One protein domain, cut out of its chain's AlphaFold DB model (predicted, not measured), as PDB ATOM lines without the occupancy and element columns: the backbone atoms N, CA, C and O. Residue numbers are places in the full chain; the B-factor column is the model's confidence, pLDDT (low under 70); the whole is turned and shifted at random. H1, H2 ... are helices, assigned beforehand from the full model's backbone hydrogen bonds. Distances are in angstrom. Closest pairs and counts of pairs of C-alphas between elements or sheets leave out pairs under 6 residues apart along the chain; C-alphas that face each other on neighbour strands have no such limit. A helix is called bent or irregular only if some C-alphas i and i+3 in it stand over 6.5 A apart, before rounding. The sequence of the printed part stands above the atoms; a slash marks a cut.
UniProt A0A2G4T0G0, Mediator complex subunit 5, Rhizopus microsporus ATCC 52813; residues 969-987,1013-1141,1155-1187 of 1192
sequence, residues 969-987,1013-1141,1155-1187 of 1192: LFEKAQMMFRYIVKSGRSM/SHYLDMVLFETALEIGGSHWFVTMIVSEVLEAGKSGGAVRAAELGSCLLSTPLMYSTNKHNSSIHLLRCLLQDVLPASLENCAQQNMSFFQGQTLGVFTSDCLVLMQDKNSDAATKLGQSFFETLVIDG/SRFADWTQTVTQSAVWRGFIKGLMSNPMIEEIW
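Overview. This is residues 969 to 987, 1013 to 1141 and 1155 to 1187 of the 1192 residues of the protein "Mediator complex subunit 5" of Rhizopus microsporus ATCC 52813 (UniProt A0A2G4T0G0). H5 is the core of a stack of helices: the hairpin of H2b and H3 packs on one side of it, H8 packs on another, and H1 covers the hairpin away from H5. H1, H2b, H3 and H5 form a bundle, a group of helices packed together; bent H4 runs past it, with H6 and H7 packed on H4a and H4b, and H9 on the end of H5. The printed part has 181 residues, nine named helices in the order H1 to H9 and no named strand, so its class is all helix. It is compact, with a radius of gyration of the C-alphas of 15.7 A, and spans 50 by 43 by 27 A.

Arrangement. Start at H2, residues 1018 to 1047, assigned as one helix by its hydrogen bonds but bent: C-alphas 1027 and 1030 are 9.3 A apart, between arms H2a, 1018 to 1027, and H2b, 1030 to 1047. H2b and H3, residues 1050 to 1062, form a hairpin at a shallow tilt of 13 degrees; their closest C-alphas, Ala 1044 and Ala 1050, are 4.8 A apart. H3 touches H5, residues 1101 to 1117, at C-alphas 1054 and 1110, 4.3 A. H5 touches H8, residues 1168 to 1177, the same way at 28 degrees, a shallow tilt, closest at C-alphas 1108 and 1176, 4.0 A. H1, residues 969 to 982, touches H3 at C-alphas 981 and 1052, 5.3 A, and is apart from H5. The hub is H4, residues 1075 to 1096, one helix by its hydrogen bonds but bent, with C-alphas 1084 and 1087 6.8 A apart. Its arm H4a, 1075 to 1084, touches H6, residues 1125 to 1137, at C-alphas 1076 and 1126, 6.6 A. Its arm H4b, 1087 to 1096, touches H7, residues 1162 to 1165, at C-alphas 1095 and 1164, 5.3 A. H9, residues 1182 to 1186, touches residues 1112 to 1116 alone of H5, closest at C-alphas 1116 and 1182, 6.7 A. Apart from H7, too short for such a pair, each helix or arm has every O i to N i+4 pair within hydrogen-bond range; the one O i to N i+3 pair of H7 is not.

Along the chain. Find C-alpha 969 at (185.032, 247.757, 201.795), where H1 begins; it is 19.8 A long. H2b, 25.6 A, begins at C-alpha 1030, (174.865, 238.161, 196.191). H3 is 17.9 A, H5 24.2 A and H6 19.0 A long. H9 ends at C-alpha 1186, (170.168, 213.630, 202.394).

Size, cuts and confidence. The C-alphas farthest apart, Ser 1013 and Gly 1141, are 51.9 A apart. Residues 988 to 1012 and 1142 to 1154 are not printed; the gaps are 16.6 and 24.3 A. Of the links printed whole, H3 to H4 is long. Mean pLDDT of the printed part is 80.6; 28 residues are under 70, among them 983 to 987 and 1066 to 1073.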
ATOM      1  N   LEU A 969     185.888 248.799 201.221       66.12
ATOM      2  CA  LEU A 969     185.032 247.757 201.795       66.12
ATOM      3  C   LEU A 969     185.253 246.385 201.150       66.12
ATOM      4  O   LEU A 969     185.520 245.399 201.837       66.12
ATOM      5  N   PHE A 970     185.177 246.327 199.822       75.50
ATOM      6  CA  PHE A 970     185.290 245.080 199.068       75.50
ATOM      7  C   PHE A 970     186.690 244.471 199.157       75.50
ATOM      8  O   PHE A 970     186.833 243.261 199.351       75.50
ATOM      9  N   GLU A 971     187.724 245.311 199.075       77.81
ATOM     10  CA  GLU A 971     189.113 244.883 199.228       77.81
ATOM     11  C   GLU A 971     189.368 244.379 200.652       77.81
ATOM     12  O   GLU A 971     189.915 243.293 200.840       77.81
ATOM     13  N   LYS A 972     188.928 245.120 201.674       74.44
ATOM     14  CA  LYS A 972     189.108 244.758 203.085       74.44
ATOM     15  C   LYS A 972     188.370 243.473 203.439       74.44
ATOM     16  O   LYS A 972     188.961 242.628 204.106       74.44
ATOM     17  N   ALA A 973     187.145 243.279 202.948       80.94
ATOM     18  CA  ALA A 973     186.396 242.037 203.134       80.94
ATOM     19  C   ALA A 973     187.127 240.838 202.501       80.94
ATOM     20  O   ALA A 973     187.328 239.810 203.154       80.94
ATOM     21  N   GLN A 974     187.609 240.982 201.261       85.00
ATOM     22  CA  GLN A 974     188.391 239.937 200.592       85.00
ATOM     23  C   GLN A 974     189.706 239.639 201.331       85.00
ATOM     24  O   GLN A 974     190.064 238.479 201.543       85.00
ATOM     25  N   MET A 975     190.431 240.679 201.748       80.75
ATOM     26  CA  MET A 975     191.698 240.541 202.464       80.75
ATOM     27  C   MET A 975     191.506 239.899 203.838       80.75
ATOM     28  O   MET A 975     192.292 239.027 204.205       80.75
ATOM     29  N   MET A 976     190.442 240.252 204.563       81.44
ATOM     30  CA  MET A 976     190.090 239.618 205.833       81.44
ATOM     31  C   MET A 976     189.822 238.122 205.644       81.44
ATOM     32  O   MET A 976     190.433 237.308 206.338       81.44
ATOM     33  N   PHE A 977     189.003 237.741 204.655       87.19
ATOM     34  CA  PHE A 977     188.762 236.330 204.334       87.19
ATOM     35  C   PHE A 977     190.084 235.599 204.063       87.19
ATOM     36  O   PHE A 977     190.393 234.577 204.682       87.19
ATOM     37  N   ARG A 978     190.924 236.169 203.193       84.12
ATOM     38  CA  ARG A 978     192.227 235.606 202.827       84.12
ATOM     39  C   ARG A 978     193.157 235.439 204.031       84.12
ATOM     40  O   ARG A 978     193.842 234.417 204.129       84.12
ATOM     41  N   TYR A 979     193.198 236.405 204.946       78.12
ATOM     42  CA  TYR A 979     194.048 236.341 206.135       78.12
ATOM     43  C   TYR A 979     193.580 235.282 207.132       78.12
ATOM     44  O   TYR A 979     194.412 234.511 207.614       78.12
ATOM     45  N   ILE A 980     192.273 235.161 207.378       77.12
ATOM     46  CA  ILE A 980     191.716 234.120 208.261       77.12
ATOM     47  C   ILE A 980     191.957 232.711 207.697       77.12
ATOM     48  O   ILE A 980     192.177 231.754 208.451       77.12
ATOM     49  N   VAL A 981     191.964 232.570 206.370       79.06
ATOM     50  CA  VAL A 981     192.279 231.312 205.682       79.06
ATOM     51  C   VAL A 981     193.772 230.971 205.764       79.06
ATOM     52  O   VAL A 981     194.128 229.830 206.076       79.06
ATOM     53  N   LYS A 982     194.659 231.941 205.496       71.88
ATOM     54  CA  LYS A 982     196.118 231.720 205.411       71.88
ATOM     55  C   LYS A 982     196.831 231.684 206.762       71.88
ATOM     56  O   LYS A 982     197.894 231.063 206.861       71.88
ATOM     57  N   SER A 983     196.247 232.262 207.810       61.81
ATOM     58  CA  SER A 983     196.802 232.237 209.171       61.81
ATOM     59  C   SER A 983     197.011 230.818 209.724       61.81
ATOM     60  O   SER A 983     197.814 230.624 210.628       61.81
ATOM     61  N   GLY A 984     196.385 229.792 209.132       48.97
ATOM     62  CA  GLY A 984     196.561 228.392 209.526       48.97
ATOM     63  C   GLY A 984     197.890 227.718 209.130       48.97
ATOM     64  O   GLY A 984     198.123 226.594 209.576       48.97
ATOM     65  N   ARG A 985     198.755 228.320 208.288       36.91
ATOM     66  CA  ARG A 985     199.984 227.649 207.781       36.91
ATOM     67  C   ARG A 985     201.283 228.472 207.730       36.91
ATOM     68  O   ARG A 985     202.301 227.902 207.343       36.91
ATOM     69  N   SER A 986     201.314 229.753 208.097       30.91
ATOM     70  CA  SER A 986     202.510 230.566 207.826       30.91
ATOM     71  C   SER A 986     203.542 230.563 208.959       30.91
ATOM     72  O   SER A 986     203.404 231.262 209.953       30.91
ATOM     73  N   MET A 987     204.631 229.835 208.711       27.31
ATOM     74  CA  MET A 987     205.949 229.907 209.359       27.31
ATOM     75  C   MET A 987     206.685 231.247 209.084       27.31
ATOM     76  O   MET A 987     207.853 231.389 209.418       27.31
ATOM     77  N   SER A1013     194.697 242.378 212.554       40.75
ATOM     78  CA  SER A1013     194.732 241.362 213.610       40.75
ATOM     79  C   SER A1013     193.853 240.163 213.218       40.75
ATOM     80  O   SER A1013     193.019 240.265 212.324       40.75
ATOM     81  N   HIS A1014     193.989 239.007 213.876       48.94
ATOM     82  CA  HIS A1014     193.142 237.821 213.629       48.94
ATOM     83  C   HIS A1014     191.630 238.019 213.906       48.94
ATOM     84  O   HIS A1014     190.875 237.054 213.852       48.94
ATOM     85  N   TYR A1015     191.194 239.260 214.135       64.06
ATOM     86  CA  TYR A1015     189.823 239.671 214.369       64.06
ATOM     87  C   TYR A1015     188.940 239.441 213.139       64.06
ATOM     88  O   TYR A1015     189.114 240.084 212.101       64.06
ATOM     89  N   LEU A1016     187.975 238.531 213.263       77.38
ATOM     90  CA  LEU A1016     186.920 238.359 212.270       77.38
ATOM     91  C   LEU A1016     185.824 239.409 212.507       77.38
ATOM     92  O   LEU A1016     185.271 239.496 213.601       77.38
ATOM     93  N   ASP A1017     185.498 240.192 211.482       77.44
ATOM     94  CA  ASP A1017     184.418 241.181 211.518       77.44
ATOM     95  C   ASP A1017     183.269 240.719 210.610       77.44
ATOM     96  O   ASP A1017     183.346 240.768 209.383       77.44
ATOM     97  N   MET A1018     182.205 240.206 211.218       83.88
ATOM     98  CA  MET A1018     181.008 239.731 210.528       83.88
ATOM     99  C   MET A1018     180.148 240.882 210.013       83.88
ATOM    100  O   MET A1018     179.504 240.717 208.978       83.88
ATOM    101  N   VAL A1019     180.167 242.041 210.679       78.00
ATOM    102  CA  VAL A1019     179.450 243.244 210.226       78.00
ATOM    103  C   VAL A1019     180.074 243.747 208.923       78.00
ATOM    104  O   VAL A1019     179.358 244.175 208.018       78.00
ATOM    105  N   LEU A1020     181.397 243.612 208.766       78.19
ATOM    106  CA  LEU A1020     182.096 243.914 207.514       78.19
ATOM    107  C   LEU A1020     181.590 243.040 206.358       78.19
ATOM    108  O   LEU A1020     181.297 243.553 205.277       78.19
ATOM    109  N   PHE A1021     181.467 241.727 206.577       84.31
ATOM    110  CA  PHE A1021     180.943 240.808 205.562       84.31
ATOM    111  C   PHE A1021     179.455 241.042 205.273       84.31
ATOM    112  O   PHE A1021     179.070 240.997 204.106       84.31
ATOM    113  N   GLU A1022     178.638 241.334 206.292       82.12
ATOM    114  CA  GLU A1022     177.232 241.725 206.110       82.12
ATOM    115  C   GLU A1022     177.136 242.976 205.230       82.12
ATOM    116  O   GLU A1022     176.432 242.970 204.222       82.12
ATOM    117  N   THR A1023     177.900 244.019 205.557       76.06
ATOM    118  CA  THR A1023     177.906 245.294 204.827       76.06
ATOM    119  C   THR A1023     178.381 245.104 203.387       76.06
ATOM    120  O   THR A1023     177.759 245.602 202.448       76.06
ATOM    121  N   ALA A1024     179.453 244.333 203.179       76.75
ATOM    122  CA  ALA A1024     179.964 244.029 201.847       76.75
ATOM    123  C   ALA A1024     178.953 243.233 201.005       76.75
ATOM    124  O   ALA A1024     178.839 243.469 199.803       76.75
ATOM    125  N   LEU A1025     178.185 242.325 201.616       81.19
ATOM    126  CA  LEU A1025     177.095 241.624 200.941       81.19
ATOM    127  C   LEU A1025     175.911 242.557 200.636       81.19
ATOM    128  O   LEU A1025     175.356 242.487 199.541       81.19
ATOM    129  N   GLU A1026     175.525 243.439 201.562       73.12
ATOM    130  CA  GLU A1026     174.431 244.397 201.353       73.12
ATOM    131  C   GLU A1026     174.728 245.384 200.216       73.12
ATOM    132  O   GLU A1026     173.840 245.642 199.402       73.12
ATOM    133  N   ILE A1027     175.969 245.871 200.112       68.38
ATOM    134  CA  ILE A1027     176.377 246.850 199.091       68.38
ATOM    135  C   ILE A1027     176.786 246.168 197.776       68.38
ATOM    136  O   ILE A1027     176.390 246.613 196.700       68.38
ATOM    137  N   GLY A1028     177.566 245.083 197.831       64.81
ATOM    138  CA  GLY A1028     178.072 244.382 196.640       64.81
ATOM    139  C   GLY A1028     177.075 243.416 196.001       64.81
ATOM    140  O   GLY A1028     177.199 243.078 194.823       64.81
ATOM    141  N   GLY A1029     176.076 242.968 196.764       71.56
ATOM    142  CA  GLY A1029     175.083 241.990 196.335       71.56
ATOM    143  C   GLY A1029     175.589 240.541 196.315       71.56
ATOM    144  O   GLY A1029     176.781 240.245 196.439       71.56
ATOM    145  N   SER A1030     174.644 239.614 196.126       78.81
ATOM    146  CA  SER A1030     174.865 238.161 196.191       78.81
ATOM    147  C   SER A1030     175.921 237.657 195.206       78.81
ATOM    148  O   SER A1030     176.793 236.877 195.586       78.81
ATOM    149  N   HIS A1031     175.887 238.124 193.956       79.88
ATOM    150  CA  HIS A1031     176.805 237.660 192.914       79.88
ATOM    151  C   HIS A1031     178.266 238.017 193.216       79.88
ATOM    152  O   HIS A1031     179.138 237.149 193.134       79.88
ATOM    153  N   TRP A1032     178.550 239.273 193.588       85.25
ATOM    154  CA  TRP A1032     179.908 239.692 193.952       85.25
ATOM    155  C   TRP A1032     180.419 238.900 195.159       85.25
ATOM    156  O   TRP A1032     181.512 238.338 195.105       85.25
ATOM    157  N   PHE A1033     179.601 238.792 196.210       85.06
ATOM    158  CA  PHE A1033     179.988 238.144 197.460       85.06
ATOM    159  C   PHE A1033     180.305 236.652 197.276       85.06
ATOM    160  O   PHE A1033     181.363 236.179 197.693       85.06
ATOM    161  N   VAL A1034     179.429 235.914 196.581       90.25
ATOM    162  CA  VAL A1034     179.637 234.487 196.283       90.25
ATOM    163  C   VAL A1034     180.855 234.295 195.371       90.25
ATOM    164  O   VAL A1034     181.653 233.388 195.603       90.25
ATOM    165  N   THR A1035     181.050 235.169 194.377       88.38
ATOM    166  CA  THR A1035     182.227 235.128 193.489       88.38
ATOM    167  C   THR A1035     183.528 235.361 194.256       88.38
ATOM    168  O   THR A1035     184.502 234.640 194.037       88.38
ATOM    169  N   MET A1036     183.549 236.327 195.181       92.31
ATOM    170  CA  MET A1036     184.706 236.606 196.037       92.31
ATOM    171  C   MET A1036     185.080 235.369 196.865       92.31
ATOM    172  O   MET A1036     186.232 234.937 196.824       92.31
ATOM    173  N   ILE A1037     184.100 234.735 197.523       95.62
ATOM    174  CA  ILE A1037     184.327 233.516 198.313       95.62
ATOM    175  C   ILE A1037     184.850 232.377 197.431       95.62
ATOM    176  O   ILE A1037     185.865 231.769 197.763       95.62
ATOM    177  N   VAL A1038     184.210 232.096 196.289       95.69
ATOM    178  CA  VAL A1038     184.634 231.018 195.375       95.69
ATOM    179  C   VAL A1038     186.056 231.253 194.855       95.69
ATOM    180  O   VAL A1038     186.859 230.317 194.819       95.69
ATOM    181  N   SER A1039     186.400 232.498 194.518       93.50
ATOM    182  CA  SER A1039     187.752 232.877 194.103       93.50
ATOM    183  C   SER A1039     188.783 232.605 195.204       93.50
ATOM    184  O   SER A1039     189.824 231.999 194.941       93.50
ATOM    185  N   GLU A1040     188.501 232.995 196.450       93.44
ATOM    186  CA  GLU A1040     189.415 232.744 197.572       93.44
ATOM    187  C   GLU A1040     189.507 231.256 197.944       93.44
ATOM    188  O   GLU A1040     190.590 230.773 198.277       93.44
ATOM    189  N   VAL A1041     188.416 230.492 197.828       94.00
ATOM    190  CA  VAL A1041     188.407 229.028 198.013       94.00
ATOM    191  C   VAL A1041     189.300 228.342 196.972       94.00
ATOM    192  O   VAL A1041     190.117 227.478 197.313       94.00
ATOM    193  N   LEU A1042     189.210 228.754 195.704       92.50
ATOM    194  CA  LEU A1042     190.060 228.246 194.624       92.50
ATOM    195  C   LEU A1042     191.537 228.636 194.797       92.50
ATOM    196  O   LEU A1042     192.425 227.821 194.519       92.50
ATOM    197  N   GLU A1043     191.820 229.848 195.278       90.12
ATOM    198  CA  GLU A1043     193.184 230.303 195.571       90.12
ATOM    199  C   GLU A1043     193.777 229.583 196.795       90.12
ATOM    200  O   GLU A1043     194.960 229.225 196.806       90.12
ATOM    201  N   ALA A1044     192.962 229.273 197.806       85.88
ATOM    202  CA  ALA A1044     193.362 228.464 198.959       85.88
ATOM    203  C   ALA A1044     193.667 227.007 198.571       85.88
ATOM    204  O   ALA A1044     194.596 226.393 199.104       85.88
ATOM    205  N   GLY A1045     192.948 226.461 197.585       82.88
ATOM    206  CA  GLY A1045     193.248 225.154 196.992       82.88
ATOM    207  C   GLY A1045     194.623 225.083 196.309       82.88
ATOM    208  O   GLY A1045     195.185 223.997 196.172       82.88
ATOM    209  N   LYS A1046     195.186 226.232 195.906       83.12
ATOM    210  CA  LYS A1046     196.530 226.356 195.315       83.12
ATOM    211  C   LYS A1046     197.608 226.664 196.350       83.12
ATOM    212  O   LYS A1046     198.681 226.070 196.311       83.12
ATOM    213  N   SER A1047     197.341 227.622 197.236       74.50
ATOM    214  CA  SER A1047     198.340 228.228 198.132       74.50
ATOM    215  C   SER A1047     198.326 227.677 199.567       74.50
ATOM    216  O   SER A1047     199.226 227.981 200.348       74.50
ATOM    217  N   GLY A1048     197.358 226.816 199.908       73.19
ATOM    218  CA  GLY A1048     197.143 226.280 201.254       73.19
ATOM    219  C   GLY A1048     195.981 226.968 201.982       73.19
ATOM    220  O   GLY A1048     195.531 228.040 201.595       73.19
ATOM    221  N   GLY A1049     195.470 226.334 203.045       73.81
ATOM    222  CA  GLY A1049     194.295 226.826 203.786       73.81
ATOM    223  C   GLY A1049     192.942 226.336 203.250       73.81
ATOM    224  O   GLY A1049     191.913 226.734 203.779       73.81
ATOM    225  N   ALA A1050     192.938 225.434 202.261       82.44
ATOM    226  CA  ALA A1050     191.751 224.861 201.612       82.44
ATOM    227  C   ALA A1050     190.584 224.517 202.562       82.44
ATOM    228  O   ALA A1050     189.464 224.964 202.338       82.44
ATOM    229  N   VAL A1051     190.851 223.778 203.646       81.56
ATOM    230  CA  VAL A1051     189.817 223.387 204.622       81.56
ATOM    231  C   VAL A1051     189.226 224.609 205.331       81.56
ATOM    232  O   VAL A1051     188.014 224.749 205.384       81.56
ATOM    233  N   ARG A1052     190.059 225.550 205.801       84.31
ATOM    234  CA  ARG A1052     189.581 226.782 206.457       84.31
ATOM    235  C   ARG A1052     188.781 227.666 205.503       84.31
ATOM    236  O   ARG A1052     187.808 228.270 205.931       84.31
ATOM    237  N   ALA A1053     189.179 227.739 204.231       88.88
ATOM    238  CA  ALA A1053     188.438 228.483 203.214       88.88
ATOM    239  C   ALA A1053     187.054 227.876 202.967       88.88
ATOM    240  O   ALA A1053     186.071 228.609 202.922       88.88
ATOM    241  N   ALA A1054     186.975 226.546 202.858       90.00
ATOM    242  CA  ALA A1054     185.710 225.834 202.718       90.00
ATOM    243  C   ALA A1054     184.812 226.001 203.957       90.00
ATOM    244  O   ALA A1054     183.632 226.311 203.814       90.00
ATOM    245  N   GLU A1055     185.374 225.885 205.163       88.19
ATOM    246  CA  GLU A1055     184.647 226.068 206.426       88.19
ATOM    247  C   GLU A1055     184.129 227.507 206.605       88.19
ATOM    248  O   GLU A1055     182.954 227.706 206.906       88.19
ATOM    249  N   LEU A1056     184.982 228.524 206.415       90.06
ATOM    250  CA  LEU A1056     184.582 229.928 206.566       90.06
ATOM    251  C   LEU A1056     183.598 230.339 205.472       90.06
ATOM    252  O   LEU A1056     182.569 230.938 205.764       90.06
ATOM    253  N   GLY A1057     183.892 229.995 204.216       92.88
ATOM    254  CA  GLY A1057     183.026 230.315 203.088       92.88
ATOM    255  C   GLY A1057     181.646 229.685 203.236       92.88
ATOM    256  O   GLY A1057     180.642 230.369 203.048       92.88
ATOM    257  N   SER A1058     181.578 228.394 203.581       92.62
ATOM    258  CA  SER A1058     180.290 227.713 203.741       92.62
ATOM    259  C   SER A1058     179.500 228.278 204.918       92.62
ATOM    260  O   SER A1058     178.286 228.439 204.809       92.62
ATOM    261  N   CYS A1059     180.171 228.679 206.003       91.62
ATOM    262  CA  CYS A1059     179.549 229.389 207.117       91.62
ATOM    263  C   CYS A1059     178.974 230.752 206.693       91.62
ATOM    264  O   CYS A1059     177.806 231.017 206.982       91.62
ATOM    265  N   LEU A1060     179.737 231.578 205.969       91.31
ATOM    266  CA  LEU A1060     179.294 232.900 205.508       91.31
ATOM    267  C   LEU A1060     178.095 232.832 204.554       91.31
ATOM    268  O   LEU A1060     177.255 233.725 204.577       91.31
ATOM    269  N   LEU A1061     177.992 231.783 203.730       91.38
ATOM    270  CA  LEU A1061     176.837 231.610 202.846       91.38
ATOM    271  C   LEU A1061     175.628 230.999 203.562       91.38
ATOM    272  O   LEU A1061     174.497 231.406 203.303       91.38
ATOM    273  N   SER A1062     175.848 230.003 204.429       88.75
ATOM    274  CA  SER A1062     174.767 229.218 205.051       88.75
ATOM    275  C   SER A1062     174.145 229.864 206.285       88.75
ATOM    276  O   SER A1062     172.995 229.555 206.605       88.75
ATOM    277  N   THR A1063     174.861 230.763 206.960       85.44
ATOM    278  CA  THR A1063     174.342 231.452 208.145       85.44
ATOM    279  C   THR A1063     173.368 232.552 207.716       85.44
ATOM    280  O   THR A1063     173.750 233.435 206.948       85.44
ATOM    281  N   PRO A1064     172.100 232.519 208.158       76.19
ATOM    282  CA  PRO A1064     171.111 233.478 207.695       76.19
ATOM    283  C   PRO A1064     171.343 234.852 208.327       76.19
ATOM    284  O   PRO A1064     171.356 234.987 209.550       76.19
ATOM    285  N   LEU A1065     171.421 235.880 207.483       74.38
ATOM    286  CA  LEU A1065     171.327 237.271 207.916       74.38
ATOM    287  C   LEU A1065     169.867 237.598 208.221       74.38
ATOM    288  O   LEU A1065     169.079 237.955 207.337       74.38
ATOM    289  N   MET A1066     169.494 237.407 209.482       64.25
ATOM    290  CA  MET A1066     168.151 237.700 209.964       64.25
ATOM    291  C   MET A1066     167.830 239.181 209.719       64.25
ATOM    292  O   MET A1066     168.660 240.048 209.967       64.25
ATOM    293  N   TYR A1067     166.623 239.471 209.228       57.66
ATOM    294  CA  TYR A1067     166.124 240.839 209.044       57.66
ATOM    295  C   TYR A1067     166.900 241.724 208.019       57.66
ATOM    296  O   TYR A1067     166.669 242.931 207.955       57.66
ATOM    297  N   SER A1068     167.763 241.163 207.148       57.22
ATOM    298  CA  SER A1068     168.562 241.941 206.165       57.22
ATOM    299  C   SER A1068     167.736 242.698 205.120       57.22
ATOM    300  O   SER A1068     166.782 242.163 204.543       57.22
ATOM    301  N   THR A1069     168.203 243.911 204.786       49.56
ATOM    302  CA  THR A1069     167.650 244.891 203.831       49.56
ATOM    303  C   THR A1069     167.597 244.435 202.358       49.56
ATOM    304  O   THR A1069     167.082 245.156 201.504       49.56
ATOM    305  N   ASN A1070     167.993 243.207 202.011       56.12
ATOM    306  CA  ASN A1070     167.827 242.686 200.651       56.12
ATOM    307  C   ASN A1070     167.309 241.230 200.628       56.12
ATOM    308  O   ASN A1070     167.910 240.347 201.224       56.12
ATOM    309  N   LYS A1071     166.193 240.943 199.923       58.75
ATOM    310  CA  LYS A1071     165.669 239.556 199.788       58.75
ATOM    311  C   LYS A1071     166.669 238.634 199.068       58.75
ATOM    312  O   LYS A1071     166.653 237.417 199.268       58.75
ATOM    313  N   HIS A1072     167.558 239.226 198.272       61.00
ATOM    314  CA  HIS A1072     168.667 238.553 197.604       61.00
ATOM    315  C   HIS A1072     169.790 238.121 198.567       61.00
ATOM    316  O   HIS A1072     170.625 237.314 198.182       61.00
ATOM    317  N   ASN A1073     169.778 238.558 199.831       64.81
ATOM    318  CA  ASN A1073     170.756 238.131 200.842       64.81
ATOM    319  C   ASN A1073     170.322 236.875 201.611       64.81
ATOM    320  O   ASN A1073     171.015 236.435 202.523       64.81
ATOM    321  N   SER A1074     169.169 236.286 201.272       75.81
ATOM    322  CA  SER A1074     168.759 235.014 201.872       75.81
ATOM    323  C   SER A1074     169.750 233.900 201.515       75.81
ATOM    324  O   SER A1074     170.186 233.794 200.368       75.81
ATOM    325  N   SER A1075     170.055 233.026 202.476       82.38
ATOM    326  CA  SER A1075     170.984 231.898 202.288       82.38
ATOM    327  C   SER A1075     170.595 231.014 201.098       82.38
ATOM    328  O   SER A1075     171.448 230.621 200.307       82.38
ATOM    329  N   ILE A1076     169.293 230.791 200.876       83.06
ATOM    330  CA  ILE A1076     168.796 230.049 199.709       83.06
ATOM    331  C   ILE A1076     169.057 230.773 198.379       83.06
ATOM    332  O   ILE A1076     169.309 230.125 197.365       83.06
ATOM    333  N   HIS A1077     169.006 232.108 198.348       80.38
ATOM    334  CA  HIS A1077     169.343 232.870 197.147       80.38
ATOM    335  C   HIS A1077     170.850 232.866 196.895       80.38
ATOM    336  O   HIS A1077     171.262 232.693 195.751       80.38
ATOM    337  N   LEU A1078     171.665 232.973 197.948       85.94
ATOM    338  CA  LEU A1078     173.115 232.801 197.859       85.94
ATOM    339  C   LEU A1078     173.479 231.404 197.333       85.94
ATOM    340  O   LEU A1078     174.337 231.289 196.460       85.94
ATOM    341  N   LEU A1079     172.772 230.357 197.773       88.94
ATOM    342  CA  LEU A1079     172.937 228.995 197.256       88.94
ATOM    343  C   LEU A1079     172.533 228.873 195.787       88.94
ATOM    344  O   LEU A1079     173.254 228.257 195.009       88.94
ATOM    345  N   ARG A1080     171.405 229.474 195.383       84.88
ATOM    346  CA  ARG A1080     171.010 229.524 193.965       84.88
ATOM    347  C   ARG A1080     172.078 230.229 193.129       84.88
ATOM    348  O   ARG A1080     172.495 229.678 192.118       84.88
ATOM    349  N   CYS A1081     172.561 231.387 193.580       84.56
ATOM    350  CA  CYS A1081     173.633 232.138 192.924       84.56
ATOM    351  C   CYS A1081     174.922 231.309 192.803       84.56
ATOM    352  O   CYS A1081     175.567 231.319 191.756       84.56
ATOM    353  N   LEU A1082     175.277 230.554 193.849       89.88
ATOM    354  CA  LEU A1082     176.411 229.639 193.822       89.88
ATOM    355  C   LEU A1082     176.214 228.541 192.771       89.88
ATOM    356  O   LEU A1082     177.049 228.405 191.886       89.88
ATOM    357  N   LEU A1083     175.126 227.771 192.851       88.25
ATOM    358  CA  LEU A1083     174.945 226.552 192.055       88.25
ATOM    359  C   LEU A1083     174.585 226.814 190.584       88.25
ATOM    360  O   LEU A1083     174.952 226.017 189.724       88.25
ATOM    361  N   GLN A1084     173.847 227.888 190.291       83.19
ATOM    362  CA  GLN A1084     173.304 228.150 188.951       83.19
ATOM    363  C   GLN A1084     174.185 229.067 188.099       83.19
ATOM    364  O   GLN A1084     174.090 229.003 186.876       83.19
ATOM    365  N   ASP A1085     175.031 229.895 188.719       82.00
ATOM    366  CA  ASP A1085     175.776 230.952 188.024       82.00
ATOM    367  C   ASP A1085     177.284 230.880 188.308       82.00
ATOM    368  O   ASP A1085     178.080 230.489 187.448       82.00
ATOM    369  N   VAL A1086     177.684 231.146 189.557       84.81
ATOM    370  CA  VAL A1086     179.102 231.306 189.915       84.81
ATOM    371  C   VAL A1086     179.883 230.001 189.763       84.81
ATOM    372  O   VAL A1086     180.997 230.011 189.237       84.81
ATOM    373  N   LEU A1087     179.328 228.870 190.211       91.06
ATOM    374  CA  LEU A1087     179.999 227.571 190.154       91.06
ATOM    375  C   LEU A1087     180.211 227.093 188.701       91.06
ATOM    376  O   LEU A1087     181.360 226.774 188.376       91.06
ATOM    377  N   PRO A1088     179.192 227.079 187.812       85.38
ATOM    378  CA  PRO A1088     179.399 226.768 186.398       85.38
ATOM    379  C   PRO A1088     180.444 227.656 185.717       85.38
ATOM    380  O   PRO A1088     181.384 227.133 185.112       85.38
ATOM    381  N   ALA A1089     180.334 228.980 185.875       84.19
ATOM    382  CA  ALA A1089     181.261 229.932 185.265       84.19
ATOM    383  C   ALA A1089     182.700 229.743 185.774       84.19
ATOM    384  O   ALA A1089     183.661 229.764 184.998       84.19
ATOM    385  N   SER A1090     182.857 229.497 187.079       87.19
ATOM    386  CA  SER A1090     184.161 229.252 187.695       87.19
ATOM    387  C   SER A1090     184.782 227.955 187.188       87.19
ATOM    388  O   SER A1090     185.934 227.969 186.768       87.19
ATOM    389  N   LEU A1091     184.035 226.846 187.157       89.19
ATOM    390  CA  LEU A1091     184.545 225.557 186.675       89.19
ATOM    391  C   LEU A1091     184.918 225.591 185.186       89.19
ATOM    392  O   LEU A1091     185.923 224.987 184.805       89.19
ATOM    393  N   GLU A1092     184.166 226.319 184.358       86.88
ATOM    394  CA  GLU A1092     184.504 226.527 182.948       86.88
ATOM    395  C   GLU A1092     185.819 227.294 182.785       86.88
ATOM    396  O   GLU A1092     186.724 226.828 182.084       86.88
ATOM    397  N   ASN A1093     185.978 228.407 183.503       87.94
ATOM    398  CA  ASN A1093     187.224 229.170 183.508       87.94
ATOM    399  C   ASN A1093     188.400 228.330 184.051       87.94
ATOM    400  O   ASN A1093     189.476 228.284 183.453       87.94
ATOM    401  N   CYS A1094     188.190 227.577 185.136       89.50
ATOM    402  CA  CYS A1094     189.203 226.696 185.715       89.50
ATOM    403  C   CYS A1094     189.650 225.588 184.750       89.50
ATOM    404  O   CYS A1094     190.837 225.251 184.699       89.50
ATOM    405  N   ALA A1095     188.714 225.014 183.991       86.38
ATOM    406  CA  ALA A1095     189.010 224.003 182.984       86.38
ATOM    407  C   ALA A1095     189.815 224.594 181.816       86.38
ATOM    408  O   ALA A1095     190.797 223.986 181.393       86.38
ATOM    409  N   GLN A1096     189.467 225.801 181.351       86.75
ATOM    410  CA  GLN A1096     190.232 226.520 180.323       86.75
ATOM    411  C   GLN A1096     191.663 226.842 180.782       86.75
ATOM    412  O   GLN A1096     192.605 226.765 179.992       86.75
ATOM    413  N   GLN A1097     191.845 227.147 182.070       87.25
ATOM    414  CA  GLN A1097     193.144 227.458 182.672       87.25
ATOM    415  C   GLN A1097     193.948 226.222 183.125       87.25
ATOM    416  O   GLN A1097     195.033 226.380 183.685       87.25
ATOM    417  N   ASN A1098     193.460 224.994 182.891       83.00
ATOM    418  CA  ASN A1098     194.086 223.741 183.345       83.00
ATOM    419  C   ASN A1098     194.424 223.727 184.850       83.00
ATOM    420  O   ASN A1098     195.504 223.289 185.258       83.00
ATOM    421  N   MET A1099     193.504 224.208 185.688       88.75
ATOM    422  CA  MET A1099     193.698 224.222 187.141       88.75
ATOM    423  C   MET A1099     193.786 222.802 187.736       88.75
ATOM    424  O   MET A1099     193.483 221.789 187.097       88.75
ATOM    425  N   SER A1100     194.264 222.708 188.979       90.50
ATOM    426  CA  SER A1100     194.619 221.424 189.590       90.50
ATOM    427  C   SER A1100     193.421 220.647 190.150       90.50
ATOM    428  O   SER A1100     192.376 221.202 190.492       90.50
ATOM    429  N   PHE A1101     193.623 219.339 190.336       90.62
ATOM    430  CA  PHE A1101     192.688 218.457 191.036       90.62
ATOM    431  C   PHE A1101     192.342 218.958 192.452       90.62
ATOM    432  O   PHE A1101     191.185 218.910 192.855       90.62
ATOM    433  N   PHE A1102     193.325 219.470 193.201       86.19
ATOM    434  CA  PHE A1102     193.132 219.926 194.583       86.19
ATOM    435  C   PHE A1102     192.255 221.176 194.686       86.19
ATOM    436  O   PHE A1102     191.463 221.297 195.619       86.19
ATOM    437  N   GLN A1103     192.351 222.085 193.714       91.88
ATOM    438  CA  GLN A1103     191.477 223.259 193.647       91.88
ATOM    439  C   GLN A1103     190.029 222.847 193.390       91.88
ATOM    440  O   GLN A1103     189.135 223.299 194.099       91.88
ATOM    441  N   GLY A1104     189.819 221.907 192.463       91.62
ATOM    442  CA  GLY A1104     188.517 221.278 192.260       91.62
ATOM    443  C   GLY A1104     187.992 220.618 193.533       91.62
ATOM    444  O   GLY A1104     186.877 220.899 193.951       91.62
ATOM    445  N   GLN A1105     188.813 219.801 194.199       91.62
ATOM    446  CA  GLN A1105     188.429 219.116 195.437       91.62
ATOM    447  C   GLN A1105     188.024 220.089 196.545       91.62
ATOM    448  O   GLN A1105     187.022 219.860 197.212       91.62
ATOM    449  N   THR A1106     188.761 221.185 196.710       90.31
ATOM    450  CA  THR A1106     188.460 222.218 197.712       90.31
ATOM    451  C   THR A1106     187.119 222.896 197.427       90.31
ATOM    452  O   THR A1106     186.299 223.043 198.330       90.31
ATOM    453  N   LEU A1107     186.868 223.249 196.162       95.00
ATOM    454  CA  LEU A1107     185.591 223.812 195.724       95.00
ATOM    455  C   LEU A1107     184.430 222.823 195.926       95.00
ATOM    456  O   LEU A1107     183.335 223.230 196.310       95.00
ATOM    457  N   GLY A1108     184.678 221.528 195.713       92.56
ATOM    458  CA  GLY A1108     183.712 220.457 195.962       92.56
ATOM    459  C   GLY A1108     183.328 220.345 197.435       92.56
ATOM    460  O   GLY A1108     182.141 220.353 197.735       92.56
ATOM    461  N   VAL A1109     184.312 220.331 198.344       90.19
ATOM    462  CA  VAL A1109     184.077 220.316 199.805       90.19
ATOM    463  C   VAL A1109     183.260 221.536 200.239       90.19
ATOM    464  O   VAL A1109     182.222 221.396 200.875       90.19
ATOM    465  N   PHE A1110     183.672 222.733 199.816       94.94
ATOM    466  CA  PHE A1110     182.937 223.971 200.088       94.94
ATOM    467  C   PHE A1110     181.474 223.903 199.616       94.94
ATOM    468  O   PHE A1110     180.565 224.309 200.340       94.94
ATOM    469  N   THR A1111     181.239 223.360 198.418       94.62
ATOM    470  CA  THR A1111     179.891 223.242 197.844       94.62
ATOM    471  C   THR A1111     179.043 222.224 198.607       94.62
ATOM    472  O   THR A1111     177.886 222.512 198.911       94.62
ATOM    473  N   SER A1112     179.606 221.061 198.968       92.19
ATOM    474  CA  SER A1112     178.895 220.075 199.792       92.19
ATOM    475  C   SER A1112     178.558 220.624 201.172       92.19
ATOM    476  O   SER A1112     177.451 220.404 201.657       92.19
ATOM    477  N   ASP A1113     179.462 221.392 201.779       91.31
ATOM    478  CA  ASP A1113     179.230 221.988 203.092       91.31
ATOM    479  C   ASP A1113     178.094 223.013 203.026       91.31
ATOM    480  O   ASP A1113     177.203 222.983 203.870       91.31
ATOM    481  N   CYS A1114     178.039 223.855 201.984       92.62
ATOM    482  CA  CYS A1114     176.914 224.775 201.773       92.62
ATOM    483  C   CYS A1114     175.570 224.035 201.665       92.62
ATOM    484  O   CYS A1114     174.599 224.428 202.311       92.62
ATOM    485  N   LEU A1115     175.517 222.957 200.873       91.19
ATOM    486  CA  LEU A1115     174.312 222.146 200.675       91.19
ATOM    487  C   LEU A1115     173.824 221.505 201.982       91.19
ATOM    488  O   LEU A1115     172.643 221.603 202.311       91.19
ATOM    489  N   VAL A1116     174.730 220.883 202.743       88.88
ATOM    490  CA  VAL A1116     174.401 220.202 204.006       88.88
ATOM    491  C   VAL A1116     174.003 221.202 205.088       88.88
ATOM    492  O   VAL A1116     173.017 220.990 205.794       88.88
ATOM    493  N   LEU A1117     174.740 222.307 205.226       88.38
ATOM    494  CA  LEU A1117     174.470 223.314 206.254       88.38
ATOM    495  C   LEU A1117     173.122 224.014 206.032       88.38
ATOM    496  O   LEU A1117     172.409 224.280 206.996       88.38
ATOM    497  N   MET A1118     172.733 224.260 204.780       86.75
ATOM    498  CA  MET A1118     171.461 224.913 204.445       86.75
ATOM    499  C   MET A1118     170.257 223.969 204.370       86.75
ATOM    500  O   MET A1118     169.137 224.438 204.163       86.75
ATOM    501  N   GLN A1119     170.452 222.658 204.521       84.12
ATOM    502  CA  GLN A1119     169.348 221.704 204.572       84.12
ATOM    503  C   GLN A1119     168.506 221.980 205.820       84.12
ATOM    504  O   GLN A1119     168.939 221.700 206.926       84.12
ATOM    505  N   ASP A1120     167.303 222.524 205.684       74.38
ATOM    506  CA  ASP A1120     166.394 222.711 206.818       74.38
ATOM    507  C   ASP A1120     165.364 221.575 206.841       74.38
ATOM    508  O   ASP A1120     164.818 221.188 205.810       74.38
ATOM    509  N   LYS A1121     165.061 221.041 208.026       62.16
ATOM    510  CA  LYS A1121     163.974 220.065 208.199       62.16
ATOM    511  C   LYS A1121     162.597 220.699 207.990       62.16
ATOM    512  O   LYS A1121     161.647 219.984 207.687       62.16
ATOM    513  N   ASN A1122     162.491 222.018 208.154       59.56
ATOM    514  CA  ASN A1122     161.237 222.759 208.037       59.56
ATOM    515  C   ASN A1122     161.015 223.368 206.643       59.56
ATOM    516  O   ASN A1122     159.907 223.818 206.349       59.56
ATOM    517  N   SER A1123     162.038 223.385 205.780       73.62
ATOM    518  CA  SER A1123     161.968 223.961 204.436       73.62
ATOM    519  C   SER A1123     162.632 223.055 203.405       73.62
ATOM    520  O   SER A1123     163.843 222.860 203.391       73.62
ATOM    521  N   ASP A1124     161.825 222.577 202.463       79.81
ATOM    522  CA  ASP A1124     162.257 221.690 201.379       79.81
ATOM    523  C   ASP A1124     163.036 222.405 200.259       79.81
ATOM    524  O   ASP A1124     163.456 221.773 199.290       79.81
ATOM    525  N   ALA A1125     163.198 223.730 200.338       80.62
ATOM    526  CA  ALA A1125     163.757 224.527 199.247       80.62
ATOM    527  C   ALA A1125     165.215 224.153 198.929       80.62
ATOM    528  O   ALA A1125     165.558 223.975 197.761       80.62
ATOM    529  N   ALA A1126     166.060 223.999 199.955       84.12
ATOM    530  CA  ALA A1126     167.459 223.607 199.781       84.12
ATOM    531  C   ALA A1126     167.584 222.152 199.297       84.12
ATOM    532  O   ALA A1126     168.368 221.876 198.393       84.12
ATOM    533  N   THR A1127     166.758 221.245 199.832       85.31
ATOM    534  CA  THR A1127     166.714 219.831 199.426       85.31
ATOM    535  C   THR A1127     166.356 219.686 197.948       85.31
ATOM    536  O   THR A1127     167.062 219.003 197.209       85.31
ATOM    537  N   LYS A1128     165.308 220.381 197.486       85.19
ATOM    538  CA  LYS A1128     164.889 220.370 196.075       85.19
ATOM    539  C   LYS A1128     165.943 220.984 195.162       85.19
ATOM    540  O   LYS A1128     166.279 220.390 194.146       85.19
ATOM    541  N   LEU A1129     166.507 222.132 195.544       84.81
ATOM    542  CA  LEU A1129     167.561 222.782 194.764       84.81
ATOM    543  C   LEU A1129     168.808 221.893 194.634       84.81
ATOM    544  O   LEU A1129     169.378 221.803 193.549       84.81
ATOM    545  N   GLY A1130     169.204 221.225 195.722       87.19
ATOM    546  CA  GLY A1130     170.290 220.248 195.725       87.19
ATOM    547  C   GLY A1130     169.992 219.049 194.828       87.19
ATOM    548  O   GLY A1130     170.850 218.664 194.041       87.19
ATOM    549  N   GLN A1131     168.766 218.517 194.860       86.56
ATOM    550  CA  GLN A1131     168.354 217.419 193.983       86.56
ATOM    551  C   GLN A1131     168.479 217.812 192.504       86.56
ATOM    552  O   GLN A1131     169.146 217.113 191.744       86.56
ATOM    553  N   SER A1132     167.912 218.957 192.106       84.44
ATOM    554  CA  SER A1132     168.025 219.458 190.731       84.44
ATOM    555  C   SER A1132     169.487 219.689 190.325       84.44
ATOM    556  O   SER A1132     169.854 219.441 189.179       84.44
ATOM    557  N   PHE A1133     170.340 220.129 191.257       87.69
ATOM    558  CA  PHE A1133     171.776 220.266 191.021       87.69
ATOM    559  C   PHE A1133     172.456 218.908 190.773       87.69
ATOM    560  O   PHE A1133     173.143 218.770 189.763       87.69
ATOM    561  N   PHE A1134     172.239 217.894 191.618       87.75
ATOM    562  CA  PHE A1134     172.827 216.560 191.427       87.75
ATOM    563  C   PHE A1134     172.355 215.891 190.131       87.75
ATOM    564  O   PHE A1134     173.171 215.305 189.422       87.75
ATOM    565  N   GLU A1135     171.088 216.069 189.743       83.12
ATOM    566  CA  GLU A1135     170.576 215.586 188.453       83.12
ATOM    567  C   GLU A1135     171.338 216.179 187.254       83.12
ATOM    568  O   GLU A1135     171.495 215.508 186.233       83.12
ATOM    569  N   THR A1136     171.865 217.404 187.371       81.00
ATOM    570  CA  THR A1136     172.680 218.021 186.307       81.00
ATOM    571  C   THR A1136     174.092 217.445 186.217       81.00
ATOM    572  O   THR A1136     174.732 217.579 185.176       81.00
ATOM    573  N   LEU A1137     174.597 216.808 187.279       81.62
ATOM    574  CA  LEU A1137     175.938 216.217 187.308       81.62
ATOM    575  C   LEU A1137     175.997 214.846 186.611       81.62
ATOM    576  O   LEU A1137     177.095 214.359 186.333       81.62
ATOM    577  N   VAL A1138     174.846 214.233 186.301       69.88
ATOM    578  CA  VAL A1138     174.751 212.926 185.633       69.88
ATOM    579  C   VAL A1138     175.191 213.041 184.167       69.88
ATOM    580  O   VAL A1138     174.506 213.620 183.323       69.88
ATOM    581  N   ILE A1139     176.348 212.460 183.841       64.25
ATOM    582  CA  ILE A1139     176.905 212.441 182.480       64.25
ATOM    583  C   ILE A1139     176.386 211.191 181.751       64.25
ATOM    584  O   ILE A1139     177.082 210.179 181.653       64.25
ATOM    585  N   ASP A1140     175.154 211.233 181.240       52.88
ATOM    586  CA  ASP A1140     174.592 210.118 180.465       52.88
ATOM    587  C   ASP A1140     175.361 209.908 179.144       52.88
ATOM    588  O   ASP A1140     175.390 210.762 178.254       52.88
ATOM    589  N   GLY A1141     175.947 208.718 178.983       45.38
ATOM    590  CA  GLY A1141     176.726 208.316 177.806       45.38
ATOM    591  C   GLY A1141     175.922 208.070 176.520       45.38
ATOM    592  O   GLY A1141     176.526 207.802 175.484       45.38
ATOM    593  N   SER A1155     164.233 227.880 188.233       55.81
ATOM    594  CA  SER A1155     165.517 227.170 188.305       55.81
ATOM    595  C   SER A1155     166.050 226.811 186.910       55.81
ATOM    596  O   SER A1155     165.499 225.960 186.211       55.81
ATOM    597  N   ARG A1156     167.149 227.448 186.483       65.31
ATOM    598  CA  ARG A1156     167.909 227.069 185.281       65.31
ATOM    599  C   ARG A1156     169.345 226.764 185.679       65.31
ATOM    600  O   ARG A1156     170.028 227.636 186.199       65.31
ATOM    601  N   PHE A1157     169.783 225.540 185.424       73.44
ATOM    602  CA  PHE A1157     171.166 225.115 185.621       73.44
ATOM    603  C   PHE A1157     171.902 225.104 184.278       73.44
ATOM    604  O   PHE A1157     171.283 224.894 183.232       73.44
ATOM    605  N   ALA A1158     173.204 225.376 184.308       68.94
ATOM    606  CA  ALA A1158     174.047 225.359 183.120       68.94
ATOM    607  C   ALA A1158     174.332 223.921 182.652       68.94
ATOM    608  O   ALA A1158     174.496 223.017 183.470       68.94
ATOM    609  N   ASP A1159     174.444 223.726 181.336       73.38
ATOM    610  CA  ASP A1159     174.907 222.464 180.757       73.38
ATOM    611  C   ASP A1159     176.439 222.364 180.872       73.38
ATOM    612  O   ASP A1159     177.168 223.281 180.484       73.38
ATOM    613  N   TRP A1160     176.953 221.228 181.351       81.94
ATOM    614  CA  TRP A1160     178.395 221.018 181.505       81.94
ATOM    615  C   TRP A1160     179.073 220.698 180.167       81.94
ATOM    616  O   TRP A1160     178.762 219.709 179.501       81.94
ATOM    617  N   THR A1161     180.054 221.512 179.773       81.81
ATOM    618  CA  THR A1161     180.808 221.300 178.530       81.81
ATOM    619  C   THR A1161     181.755 220.098 178.625       81.81
ATOM    620  O   THR A1161     182.248 219.723 179.695       81.81
ATOM    621  N   GLN A1162     182.071 219.488 177.477       80.75
ATOM    622  CA  GLN A1162     183.015 218.362 177.408       80.75
ATOM    623  C   GLN A1162     184.419 218.744 177.918       80.75
ATOM    624  O   GLN A1162     185.118 217.922 178.507       80.75
ATOM    625  N   THR A1163     184.814 220.007 177.741       83.44
ATOM    626  CA  THR A1163     186.066 220.567 178.265       83.44
ATOM    627  C   THR A1163     186.109 220.565 179.791       83.44
ATOM    628  O   THR A1163     187.149 220.253 180.368       83.44
ATOM    629  N   VAL A1164     184.986 220.859 180.454       84.69
ATOM    630  CA  VAL A1164     184.890 220.838 181.920       84.69
ATOM    631  C   VAL A1164     184.915 219.406 182.434       84.69
ATOM    632  O   VAL A1164     185.781 219.069 183.239       84.69
ATOM    633  N   THR A1165     184.037 218.543 181.925       86.25
ATOM    634  CA  THR A1165     183.862 217.167 182.430       86.25
ATOM    635  C   THR A1165     185.106 216.284 182.280       86.25
ATOM    636  O   THR A1165     185.326 215.375 183.080       86.25
ATOM    637  N   GLN A1166     185.972 216.569 181.300       86.75
ATOM    638  CA  GLN A1166     187.245 215.860 181.103       86.75
ATOM    639  C   GLN A1166     188.422 216.455 181.903       86.75
ATOM    640  O   GLN A1166     189.505 215.861 181.947       86.75
ATOM    641  N   SER A1167     188.240 217.607 182.556       90.25
ATOM    642  CA  SER A1167     189.311 218.313 183.266       90.25
ATOM    643  C   SER A1167     189.730 217.630 184.581       90.25
ATOM    644  O   SER A1167     189.007 216.834 185.190       90.25
ATOM    645  N   ALA A1168     190.942 217.938 185.060       89.56
ATOM    646  CA  ALA A1168     191.395 217.500 186.384       89.56
ATOM    647  C   ALA A1168     190.606 218.174 187.521       89.56
ATOM    648  O   ALA A1168     190.323 217.522 188.526       89.56
ATOM    649  N   VAL A1169     190.221 219.442 187.335       90.94
ATOM    650  CA  VAL A1169     189.421 220.226 188.287       90.94
ATOM    651  C   VAL A1169     188.070 219.564 188.523       90.94
ATOM    652  O   VAL A1169     187.692 219.368 189.669       90.94
ATOM    653  N   TRP A1170     187.378 219.142 187.462       92.12
ATOM    654  CA  TRP A1170     186.077 218.481 187.575       92.12
ATOM    655  C   TRP A1170     186.137 217.185 188.387       92.12
ATOM    656  O   TRP A1170     185.359 216.986 189.315       92.12
ATOM    657  N   ARG A1171     187.121 216.321 188.111       90.94
ATOM    658  CA  ARG A1171     187.332 215.093 188.902       90.94
ATOM    659  C   ARG A1171     187.625 215.395 190.370       90.94
ATOM    660  O   ARG A1171     187.180 214.658 191.247       90.94
ATOM    661  N   GLY A1172     188.372 216.468 190.626       91.00
ATOM    662  CA  GLY A1172     188.589 216.992 191.968       91.00
ATOM    663  C   GLY A1172     187.276 217.391 192.624       91.00
ATOM    664  O   GLY A1172     186.972 216.911 193.709       91.00
ATOM    665  N   PHE A1173     186.487 218.211 191.933       94.19
ATOM    666  CA  PHE A1173     185.201 218.732 192.385       94.19
ATOM    667  C   PHE A1173     184.231 217.626 192.803       94.19
ATOM    668  O   PHE A1173     183.766 217.635 193.941       94.19
ATOM    669  N   ILE A1174     184.031 216.612 191.956       92.06
ATOM    670  CA  ILE A1174     183.183 215.460 192.291       92.06
ATOM    671  C   ILE A1174     183.714 214.715 193.522       92.06
ATOM    672  O   ILE A1174     182.952 214.431 194.443       92.06
ATOM    673  N   LYS A1175     185.030 214.464 193.612       89.25
ATOM    674  CA  LYS A1175     185.613 213.828 194.807       89.25
ATOM    675  C   LYS A1175     185.415 214.671 196.073       89.25
ATOM    676  O   LYS A1175     185.262 214.109 197.153       89.25
ATOM    677  N   GLY A1176     185.453 215.997 195.952       86.94
ATOM    678  CA  GLY A1176     185.159 216.919 197.046       86.94
ATOM    679  C   GLY A1176     183.721 216.769 197.537       86.94
ATOM    680  O   GLY A1176     183.521 216.564 198.730       86.94
ATOM    681  N   LEU A1177     182.745 216.752 196.624       89.88
ATOM    682  CA  LEU A1177     181.334 216.539 196.964       89.88
ATOM    683  C   LEU A1177     181.101 215.197 197.678       89.88
ATOM    684  O   LEU A1177     180.414 215.151 198.692       89.88
ATOM    685  N   MET A1178     181.725 214.120 197.191       85.19
ATOM    686  CA  MET A1178     181.615 212.775 197.780       85.19
ATOM    687  C   MET A1178     182.277 212.638 199.159       85.19
ATOM    688  O   MET A1178     182.096 211.630 199.836       85.19
ATOM    689  N   SER A1179     183.109 213.601 199.570       82.56
ATOM    690  CA  SER A1179     183.832 213.503 200.843       82.56
ATOM    691  C   SER A1179     182.959 213.797 202.064       82.56
ATOM    692  O   SER A1179     183.337 213.422 203.174       82.56
ATOM    693  N   ASN A1180     181.800 214.430 201.867       82.12
ATOM    694  CA  ASN A1180     180.866 214.748 202.935       82.12
ATOM    695  C   ASN A1180     179.821 213.618 203.075       82.12
ATOM    696  O   ASN A1180     178.989 213.443 202.180       82.12
ATOM    697  N   PRO A1181     179.828 212.851 204.185       76.06
ATOM    698  CA  PRO A1181     178.991 211.657 204.335       76.06
ATOM    699  C   PRO A1181     177.487 211.968 204.375       76.06
ATOM    700  O   PRO A1181     176.676 211.093 204.091       76.06
ATOM    701  N   MET A1182     177.113 213.210 204.696       81.62
ATOM    702  CA  MET A1182     175.715 213.650 204.756       81.62
ATOM    703  C   MET A1182     175.068 213.776 203.374       81.62
ATOM    704  O   MET A1182     173.845 213.772 203.280       81.62
ATOM    705  N   ILE A1183     175.854 213.883 202.295       85.38
ATOM    706  CA  ILE A1183     175.296 214.036 200.946       85.38
ATOM    707  C   ILE A1183     174.493 212.798 200.539       85.38
ATOM    708  O   ILE A1183     173.360 212.954 200.103       85.38
ATOM    709  N   GLU A1184     175.029 211.590 200.734       81.44
ATOM    710  CA  GLU A1184     174.302 210.347 200.421       81.44
ATOM    711  C   GLU A1184     173.129 210.091 201.383       81.44
ATOM    712  O   GLU A1184     172.153 209.447 201.004       81.44
ATOM    713  N   GLU A1185     173.200 210.603 202.619       82.50
ATOM    714  CA  GLU A1185     172.101 210.506 203.589       82.50
ATOM    715  C   GLU A1185     170.914 211.404 203.198       82.50
ATOM    716  O   GLU A1185     169.760 210.982 203.294       82.50
ATOM    717  N   ILE A1186     171.190 212.633 202.751       83.44
ATOM    718  CA  ILE A1186     170.168 213.630 202.394       83.44
ATOM    719  C   ILE A1186     169.655 213.417 200.962       83.44
ATOM    720  O   ILE A1186     168.452 213.524 200.720       83.44
ATOM    721  N   TRP A1187     170.549 213.103 200.022       86.69
ATOM    722  CA  TRP A1187     170.246 212.827 198.617       86.69
ATOM    723  C   TRP A1187     170.712 211.411 198.251       86.69
ATOM    724  O   TRP A1187     171.815 211.230 197.724       86.69
TER     725      TRP A1187